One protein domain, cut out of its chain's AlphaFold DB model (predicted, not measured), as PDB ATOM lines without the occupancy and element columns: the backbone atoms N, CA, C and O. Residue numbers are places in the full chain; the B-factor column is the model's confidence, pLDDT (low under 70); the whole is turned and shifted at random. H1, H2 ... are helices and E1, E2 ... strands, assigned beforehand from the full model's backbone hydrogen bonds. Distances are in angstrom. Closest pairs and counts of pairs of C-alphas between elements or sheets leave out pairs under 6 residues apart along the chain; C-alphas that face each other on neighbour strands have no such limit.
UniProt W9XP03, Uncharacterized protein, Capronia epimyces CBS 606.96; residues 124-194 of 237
ATOM      1  N   LYS A 124     561.211 286.075 397.912       93.06
ATOM      2  CA  LYS A 124     561.262 286.680 399.247       93.06
ATOM      3  C   LYS A 124     561.496 288.182 399.120       93.06
ATOM      4  O   LYS A 124     562.282 288.625 398.290       93.06
ATOM      5  N   PHE A 125     560.850 288.956 399.976       94.00
ATOM      6  CA  PHE A 125     561.092 290.384 400.134       94.00
ATOM      7  C   PHE A 125     562.374 290.594 400.937       94.00
ATOM      8  O   PHE A 125     562.512 290.037 402.027       94.00
ATOM      9  N   GLN A 126     563.308 291.382 400.418       95.50
ATOM     10  CA  GLN A 126     564.523 291.748 401.133       95.50
ATOM     11  C   GLN A 126     564.347 293.124 401.779       95.50
ATOM     12  O   GLN A 126     564.025 294.095 401.098       95.50
ATOM     13  N   CYS A 127     564.565 293.209 403.091       95.81
ATOM     14  CA  CYS A 127     564.605 294.486 403.798       95.81
ATOM     15  C   CYS A 127     565.790 295.323 403.308       95.81
ATOM     16  O   CYS A 127     566.924 294.848 403.305       95.81
ATOM     17  N   ASP A 128     565.529 296.576 402.951       95.75
ATOM     18  CA  ASP A 128     566.523 297.542 402.481       95.75
ATOM     19  C   ASP A 128     567.471 298.013 403.596       95.75
ATOM     20  O   ASP A 128     568.597 298.410 403.323       95.75
ATOM     21  N   VAL A 129     567.041 297.935 404.859       95.50
ATOM     22  CA  VAL A 129     567.838 298.390 406.011       95.50
ATOM     23  C   VAL A 129     568.742 297.294 406.576       95.50
ATOM     24  O   VAL A 129     569.897 297.557 406.893       95.50
ATOM     25  N   CYS A 130     568.230 296.073 406.754       95.06
ATOM     26  CA  CYS A 130     568.978 294.994 407.418       95.06
ATOM     27  C   CYS A 130     569.254 293.774 406.529       95.06
ATOM     28  O   CYS A 130     569.819 292.791 407.006       95.06
ATOM     29  N   GLY A 131     568.808 293.780 405.270       95.06
ATOM     30  CA  GLY A 131     568.999 292.669 404.333       95.06
ATOM     31  C   GLY A 131     568.200 291.400 404.651       95.06
ATOM     32  O   GLY A 131     568.302 290.424 403.908       95.06
ATOM     33  N   HIS A 132     567.408 291.382 405.730       94.94
ATOM     34  CA  HIS A 132     566.620 290.217 406.127       94.94
ATOM     35  C   HIS A 132     565.573 289.865 405.061       94.94
ATOM     36  O   HIS A 132     564.889 290.740 404.528       94.94
ATOM     37  N   LYS A 133     565.463 288.569 404.759       94.38
ATOM     38  CA  LYS A 133     564.652 288.021 403.670       94.38
ATOM     39  C   LYS A 133     563.368 287.419 404.239       94.38
ATOM     40  O   LYS A 133     563.431 286.467 405.011       94.38
ATOM     41  N   VAL A 134     562.210 287.919 403.822       92.31
ATOM     42  CA  VAL A 134     560.903 287.497 404.339       92.31
ATOM     43  C   VAL A 134     560.028 286.974 403.207       92.31
ATOM     44  O   VAL A 134     559.862 287.630 402.185       92.31
ATOM     45  N   ARG A 135     559.454 285.780 403.365       90.25
ATOM     46  CA  ARG A 135     558.654 285.141 402.304       90.25
ATOM     47  C   ARG A 135     557.237 285.704 402.221       90.25
ATOM     48  O   ARG A 135     556.678 285.826 401.133       90.25
ATOM     49  N   ARG A 136     556.642 286.030 403.368       89.00
ATOM     50  CA  ARG A 136     555.265 286.516 403.433       89.00
ATOM     51  C   ARG A 136     555.207 288.038 403.471       89.00
ATOM     52  O   ARG A 136     555.987 288.685 404.161       89.00
ATOM     53  N   TRP A 137     554.246 288.599 402.745       89.12
ATOM     54  CA  TRP A 137     554.067 290.047 402.650       89.12
ATOM     55  C   TRP A 137     553.664 290.681 403.990       89.12
ATOM     56  O   TRP A 137     554.215 291.710 404.359       89.12
ATOM     57  N   ASP A 138     552.773 290.049 404.756       90.25
ATOM     58  CA  ASP A 138     552.335 290.526 406.075       90.25
ATOM     59  C   ASP A 138     553.482 290.532 407.097       90.25
ATOM     60  O   ASP A 138     553.659 291.488 407.856       90.25
ATOM     61  N   GLU A 139     554.316 289.491 407.076       91.56
ATOM     62  CA  GLU A 139     555.525 289.425 407.898       91.56
ATOM     63  C   GLU A 139     556.542 290.496 407.494       91.56
ATOM     64  O   GLU A 139     557.145 291.118 408.370       91.56
ATOM     65  N   PHE A 140     556.710 290.736 406.190       93.81
ATOM     66  CA  PHE A 140     557.607 291.761 405.666       93.81
ATOM     67  C   PHE A 140     557.126 293.166 406.035       93.81
ATOM     68  O   PHE A 140     557.901 293.976 406.538       93.81
ATOM     69  N   HIS A 141     555.834 293.436 405.870       92.50
ATOM     70  CA  HIS A 141     555.223 294.702 406.249       92.50
ATOM     71  C   HIS A 141     555.404 294.972 407.749       92.50
ATOM     72  O   HIS A 141     555.903 296.027 408.139       92.50
ATOM     73  N   ARG A 142     555.116 293.977 408.602       92.44
ATOM     74  CA  ARG A 142     555.382 294.066 410.045       92.44
ATOM     75  C   ARG A 142     556.865 294.311 410.338       92.44
ATOM     76  O   ARG A 142     557.185 295.125 411.203       92.44
ATOM     77  N   HIS A 143     557.760 293.617 409.633       94.25
ATOM     78  CA  HIS A 143     559.203 293.785 409.775       94.25
ATOM     79  C   HIS A 143     559.642 295.214 409.446       94.25
ATOM     80  O   HIS A 143     560.391 295.792 410.228       94.25
ATOM     81  N   ILE A 144     559.176 295.805 408.343       94.00
ATOM     82  CA  ILE A 144     559.553 297.174 407.986       94.00
ATOM     83  C   ILE A 144     558.995 298.157 409.012       94.00
ATOM     84  O   ILE A 144     559.765 298.924 409.591       94.00
ATOM     85  N   THR A 145     557.702 298.085 409.323       92.88
ATOM     86  CA  THR A 145     557.047 299.017 410.255       92.88
ATOM     87  C   THR A 145     557.696 299.004 411.642       92.88
ATOM     88  O   THR A 145     557.946 300.060 412.223       92.88
ATOM     89  N   MET A 146     558.031 297.823 412.169       93.12
ATOM     90  CA  MET A 146     558.643 297.692 413.497       93.12
ATOM     91  C   MET A 146     560.169 297.840 413.480       93.12
ATOM     92  O   MET A 146     560.744 298.468 414.364       93.12
ATOM     93  N   GLY A 147     560.840 297.243 412.499       91.19
ATOM     94  CA  GLY A 147     562.299 297.144 412.443       91.19
ATOM     95  C   GLY A 147     562.977 298.368 411.850       91.19
ATOM     96  O   GLY A 147     564.040 298.766 412.316       91.19
ATOM     97  N   THR A 148     562.383 299.013 410.850       91.62
ATOM     98  CA  THR A 148     562.965 300.238 410.274       91.62
ATOM     99  C   THR A 148     562.517 301.496 411.015       91.62
ATOM    100  O   THR A 148     563.168 302.530 410.900       91.62
ATOM    101  N   GLY A 149     561.449 301.408 411.817       88.75
ATOM    102  CA  GLY A 149     560.873 302.548 412.533       88.75
ATOM    103  C   GLY A 149     560.092 303.515 411.636       88.75
ATOM    104  O   GLY A 149     559.703 304.590 412.092       88.75
ATOM    105  N   ARG A 150     559.844 303.150 410.373       88.19
ATOM    106  CA  ARG A 150     559.046 303.940 409.430       88.19
ATOM    107  C   ARG A 150     557.562 303.832 409.798       88.19
ATOM    108  O   ARG A 150     556.881 302.876 409.437       88.19
ATOM    109  N   LYS A 151     557.062 304.800 410.571       86.19
ATOM    110  CA  LYS A 151     555.636 304.890 410.929       86.19
ATOM    111  C   LYS A 151     554.808 305.285 409.706       86.19
ATOM    112  O   LYS A 151     555.182 306.215 409.000       86.19
ATOM    113  N   GLY A 152     553.667 304.625 409.504       85.44
ATOM    114  CA  GLY A 152     552.781 304.891 408.363       85.44
ATOM    115  C   GLY A 152     553.372 304.457 407.022       85.44
ATOM    116  O   GLY A 152     553.049 305.039 405.996       85.44
ATOM    117  N   PHE A 153     554.290 303.489 407.036       88.00
ATOM    118  CA  PHE A 153     554.847 302.909 405.824       88.00
ATOM    119  C   PHE A 153     553.875 301.904 405.207       88.00
ATOM    120  O   PHE A 153     553.472 300.957 405.878       88.00
ATOM    121  N   THR A 154     553.580 302.064 403.920       89.88
ATOM    122  CA  THR A 154     552.722 301.165 403.141       89.88
ATOM    123  C   THR A 154     553.490 300.634 401.938       89.88
ATOM    124  O   THR A 154     554.033 301.405 401.151       89.88
ATOM    125  N   VAL A 155     553.527 299.308 401.767       87.00
ATOM    126  CA  VAL A 155     554.093 298.672 400.566       87.00
ATOM    127  C   VAL A 155     553.034 298.736 399.466       87.00
ATOM    128  O   VAL A 155     552.042 298.018 399.540       87.00
ATOM    129  N   MET A 156     553.228 299.601 398.471       83.12
ATOM    130  CA  MET A 156     552.235 299.883 397.426       83.12
ATOM    131  C   MET A 156     552.215 298.832 396.318       83.12
ATOM    132  O   MET A 156     551.168 298.534 395.748       83.12
ATOM    133  N   ARG A 157     553.384 298.298 395.944       72.88
ATOM    134  CA  ARG A 157     553.483 297.421 394.775       72.88
ATOM    135  C   ARG A 157     554.646 296.450 394.896       72.88
ATOM    136  O   ARG A 157     555.767 296.832 395.220       72.88
ATOM    137  N   ALA A 158     554.356 295.201 394.567       74.38
ATOM    138  CA  ALA A 158     555.325 294.191 394.191       74.38
ATOM    139  C   ALA A 158     554.719 293.453 392.994       74.38
ATOM    140  O   ALA A 158     553.676 292.815 393.141       74.38
ATOM    141  N   LYS A 159     555.332 293.580 391.811       72.38
ATOM    142  CA  LYS A 159     554.908 292.870 390.589       72.38
ATOM    143  C   LYS A 159     555.934 291.840 390.094       72.38
ATOM    144  O   LYS A 159     556.300 291.861 388.917       72.38
ATOM    145  N   PRO A 160     556.409 290.912 390.928       76.62
ATOM    146  CA  PRO A 160     557.204 289.825 390.394       76.62
ATOM    147  C   PRO A 160     556.299 288.837 389.611       76.62
ATOM    148  O   PRO A 160     555.098 288.748 389.888       76.62
ATOM    149  N   PRO A 161     556.822 288.138 388.581       73.94
ATOM    150  CA  PRO A 161     558.239 288.039 388.218       73.94
ATOM    151  C   PRO A 161     558.772 289.198 387.361       73.94
ATOM    152  O   PRO A 161     559.982 289.325 387.225       73.94
ATOM    153  N   ASN A 162     557.901 290.040 386.802       82.56
ATOM    154  CA  ASN A 162     558.305 291.095 385.862       82.56
ATOM    155  C   ASN A 162     559.172 292.169 386.531       82.56
ATOM    156  O   ASN A 162     560.062 292.733 385.905       82.56
ATOM    157  N   GLU A 163     558.905 292.443 387.806       87.06
ATOM    158  CA  GLU A 163     559.608 293.443 388.592       87.06
ATOM    159  C   GLU A 163     560.008 292.859 389.948       87.06
ATOM    160  O   GLU A 163     559.185 292.674 390.848       87.06
ATOM    161  N   MET A 164     561.303 292.569 390.086       92.06
ATOM    162  CA  MET A 164     561.922 292.026 391.300       92.06
ATOM    163  C   MET A 164     562.274 293.125 392.311       92.06
ATOM    164  O   MET A 164     563.288 293.068 393.003       92.06
ATOM    165  N   THR A 165     561.394 294.116 392.406       93.81
ATOM    166  CA  THR A 165     561.527 295.277 393.277       93.81
ATOM    167  C   THR A 165     560.191 295.509 393.967       93.81
ATOM    168  O   THR A 165     559.131 295.474 393.338       93.81
ATOM    169  N   TRP A 166     560.224 295.717 395.278       94.31
ATOM    170  CA  TRP A 166     559.071 296.209 396.021       94.31
ATOM    171  C   TRP A 166     559.183 297.721 396.179       94.31
ATOM    172  O   TRP A 166     560.285 298.251 396.298       94.31
ATOM    173  N   TYR A 167     558.040 298.401 396.222       93.75
ATOM    174  CA  TYR A 167     557.950 299.837 396.476       93.75
ATOM    175  C   TYR A 167     557.064 300.104 397.679       93.75
ATOM    176  O   TYR A 167     556.030 299.455 397.857       93.75
ATOM    177  N   GLY A 168     557.438 301.093 398.480       93.12
ATOM    178  CA  GLY A 168     556.602 301.588 399.559       93.12
ATOM    179  C   GLY A 168     556.712 303.088 399.737       93.12
ATOM    180  O   GLY A 168     557.648 303.717 399.251       93.12
ATOM    181  N   VAL A 169     555.731 303.656 400.420       93.75
ATOM    182  CA  VAL A 169     555.646 305.087 400.710       93.75
ATOM    183  C   VAL A 169     555.361 305.252 402.193       93.75
ATOM    184  O   VAL A 169     554.592 304.476 402.759       93.75
ATOM    185  N   ASP A 170     556.029 306.200 402.848       93.75
ATOM    186  CA  ASP A 170     555.697 306.564 404.226       93.75
ATOM    187  C   ASP A 170     554.634 307.664 404.298       93.75
ATOM    188  O   ASP A 170     554.249 308.270 403.302       93.75
ATOM    189  N   LYS A 171     554.184 307.960 405.517       90.50
ATOM    190  CA  LYS A 171     553.214 309.027 405.791       90.50
ATOM    191  C   LYS A 171     553.635 310.424 405.306       90.50
ATOM    192  O   LYS A 171     552.782 311.296 405.218       90.50
ATOM    193  N   ASN A 172     554.922 310.655 405.036       93.62
ATOM    194  CA  ASN A 172     555.430 311.933 404.540       93.62
ATOM    195  C   ASN A 172     555.496 311.959 402.999       93.62
ATOM    196  O   ASN A 172     555.983 312.929 402.426       93.62
ATOM    197  N   GLY A 173     555.062 310.890 402.322       92.25
ATOM    198  CA  GLY A 173     555.186 310.746 400.872       92.25
ATOM    199  C   GLY A 173     556.580 310.306 400.410       92.25
ATOM    200  O   GLY A 173     556.830 310.253 399.202       92.25
ATOM    201  N   SER A 174     557.492 309.962 401.327       94.56
ATOM    202  CA  SER A 174     558.835 309.506 400.960       94.56
ATOM    203  C   SER A 174     558.741 308.121 400.337       94.56
ATOM    204  O   SER A 174     558.135 307.214 400.912       94.56
ATOM    205  N   LYS A 175     559.342 307.955 399.159       93.31
ATOM    206  CA  LYS A 175     559.323 306.703 398.398       93.31
ATOM    207  C   LYS A 175     560.521 305.839 398.774       93.31
ATOM    208  O   LYS A 175     561.646 306.325 398.850       93.31
ATOM    209  N   TYR A 176     560.272 304.551 398.947       94.81
ATOM    210  CA  TYR A 176     561.266 303.529 399.241       94.81
ATOM    211  C   TYR A 176     561.129 302.396 398.241       94.81
ATOM    212  O   TYR A 176     560.025 302.078 397.789       94.81
ATOM    213  N   SER A 177     562.244 301.748 397.947       94.50
ATOM    214  CA  SER A 177     562.260 300.517 397.182       94.50
ATOM    215  C   SER A 177     563.291 299.552 397.741       94.50
ATOM    216  O   SER A 177     564.217 299.940 398.455       94.50
ATOM    217  N   GLY A 178     563.117 298.277 397.430       94.56
ATOM    218  CA  GLY A 178     564.096 297.257 397.760       94.56
ATOM    219  C   GLY A 178     563.885 295.998 396.942       94.56
ATOM    220  O   GLY A 178     562.929 295.878 396.178       94.56
ATOM    221  N   ASN A 179     564.803 295.054 397.098       96.50
ATOM    222  CA  ASN A 179     564.857 293.893 396.224       96.50
ATOM    223  C   ASN A 179     563.835 292.823 396.626       96.50
ATOM    224  O   ASN A 179     563.558 292.585 397.806       96.50
ATOM    225  N   ILE A 180     563.323 292.121 395.623       94.38
ATOM    226  CA  ILE A 180     562.629 290.844 395.758       94.38
ATOM    227  C   ILE A 180     563.552 289.787 395.160       94.38
ATOM    228  O   ILE A 180     563.955 289.873 394.009       94.38
ATOM    229  N   ILE A 181     563.927 288.794 395.953       93.31
ATOM    230  CA  ILE A 181     564.867 287.751 395.533       93.31
ATOM    231  C   ILE A 181     564.114 286.462 395.228       93.31
ATOM    232  O   ILE A 181     563.148 286.140 395.916       93.31
ATOM    233  N   VAL A 182     564.568 285.695 394.238       92.38
ATOM    234  CA  VAL A 182     564.070 284.331 394.017       92.38
ATOM    235  C   VAL A 182     564.548 283.458 395.180       92.38
ATOM    236  O   VAL A 182     565.738 283.411 395.482       92.38
ATOM    237  N   ALA A 183     563.625 282.784 395.860       88.94
ATOM    238  CA  ALA A 183     563.940 281.768 396.848       88.94
ATOM    239  C   ALA A 183     564.569 280.574 396.125       88.94
ATOM    240  O   ALA A 183     563.935 279.988 395.244       88.94
ATOM    241  N   SER A 184     565.794 280.195 396.496       86.38
ATOM    242  CA  SER A 184     566.361 278.965 395.954       86.38
ATOM    243  C   SER A 184     565.570 277.760 396.492       86.38
ATOM    244  O   SER A 184     565.132 277.775 397.647       86.38
ATOM    245  N   PRO A 185     565.400 276.686 395.701       82.12
ATOM    246  CA  PRO A 185     564.775 275.450 396.180       82.12
ATOM    247  C   PRO A 185     565.523 274.827 397.368       82.12
ATOM    248  O   PRO A 185     564.942 274.090 398.159       82.12
ATOM    249  N   THR A 186     566.820 275.129 397.484       82.75
ATOM    250  CA  THR A 186     567.723 274.628 398.522       82.75
ATOM    251  C   THR A 186     567.681 275.443 399.816       82.75
ATOM    252  O   THR A 186     568.108 274.938 400.854       82.75
ATOM    253  N   GLU A 187     567.162 276.678 399.799       77.81
ATOM    254  CA  GLU A 187     567.007 277.495 401.006       77.81
ATOM    255  C   GLU A 187     565.892 276.888 401.876       77.81
ATOM    256  O   GLU A 187     564.693 277.070 401.643       77.81
ATOM    257  N   SER A 188     566.315 276.149 402.903       71.56
ATOM    258  CA  SER A 188     565.456 275.546 403.920       71.56
ATOM    259  C   SER A 188     564.408 276.534 404.447       71.56
ATOM    260  O   SER A 188     564.680 277.716 404.673       71.56
ATOM    261  N   ARG A 189     563.198 276.038 404.747       67.31
ATOM    262  CA  ARG A 189     562.142 276.833 405.407       67.31
ATOM    263  C   ARG A 189     562.629 277.468 406.720       67.31
ATOM    264  O   ARG A 189     562.121 278.520 407.108       67.31
ATOM    265  N   TYR A 190     563.630 276.871 407.371       67.75
ATOM    266  CA  TYR A 190     564.224 277.370 408.612       67.75
ATOM    267  C   TYR A 190     565.096 278.613 408.425       67.75
ATOM    268  O   TYR A 190     565.235 279.395 409.363       67.75
ATOM    269  N   ASP A 191     565.597 278.859 407.215       64.81
ATOM    270  CA  ASP A 191     566.487 279.986 406.930       64.81
ATOM    271  C   ASP A 191     565.757 281.336 407.037       64.81
ATOM    272  O   ASP A 191     566.345 282.368 407.331       64.81
ATOM    273  N   SER A 192     564.423 281.332 406.921       62.72
ATOM    274  CA  SER A 192     563.602 282.540 407.116       62.72
ATOM    275  C   SER A 192     563.536 282.982 408.586       62.72
ATOM    276  O   SER A 192     563.140 284.107 408.874       62.72
ATOM    277  N   ARG A 193     563.926 282.112 409.531       65.38
ATOM    278  CA  ARG A 193     564.093 282.468 410.950       65.38
ATOM    279  C   ARG A 193     565.503 282.970 411.263       65.38
ATOM    280  O   ARG A 193     565.755 283.335 412.412       65.38
ATOM    281  N   MET A 194     566.411 282.978 410.282       63.41
ATOM    282  CA  MET A 194     567.773 283.454 410.482       63.41
ATOM    283  C   MET A 194     567.776 284.907 410.946       63.41
ATOM    284  O   MET A 194     567.025 285.763 410.476       63.41
TER     285      MET A 194
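This is residues 124 to 194 of the 237 residues of an uncharacterized protein of Capronia epimyces CBS 606.96 (UniProt W9XP03). A curled sheet of four strands, like part of a barrel, has the helix H1 on one face, next to its edge strands E1 and E2, making two layers; the short helix H2 lies off the sheet after E4. The printed part has 71 residues, with E1, H1, E2, E3, E4 and H2 along it, a mixed class of helices and strands. The sheet's order is E1, E4, E3, E2, antiparallel throughout. The whole is compact, with a radius of gyration of the C-alphas of 12.1 A and spans of 40 by 27 by 17 A.

E1 is residues 124 to 126, 6.3 A long, from C-alpha 124 at (561.262, 286.680, 399.247). H1 is residues 137 to 148, 15.5 A. E2 is residues 154 to 158, 11.6 A, and E3 residues 165 to 169, 13.6 A. E4, residues 175 to 182, measures 23.3 A and ends at C-alpha 182 (564.070, 284.331, 394.017). H2 is residues 189 to 193, 8.1 A.

E2, E3 and E4 form a meander, each strand the antiparallel neighbour of the one before; E2 and E3 are a hairpin, as are E3 and E4. N 156 and O 167 are 2.9 A apart, and N 168 and O 176 are 2.9 A apart. E4's pairing is staggered: residues 175 to 179 pair with E3, residues 180 to 181 with E1, where N 124 and O 181 are 2.8 A apart. H1 is on the sheet at a height of 5.5 A, over none of its strands. The closest C-alphas of H1 and E2 are those of His 141 and Val 155, 7.0 A; of H1 and E1, Phe 140 and Phe 125, 6.7 A. H2 is not on the sheet and is apart from H1. In H1 every O i to N i+4 pair is within hydrogen-bond range; in H2 0 of 1, with 1 of 2 O i to N i+3 pairs.

The C-alphas farthest apart, of Asn 172 and Thr 186, are 39.7 A apart. The printed part has no cut and no long link. Mean pLDDT of the printed part is 87.7, with residues 189 to 194 under 70.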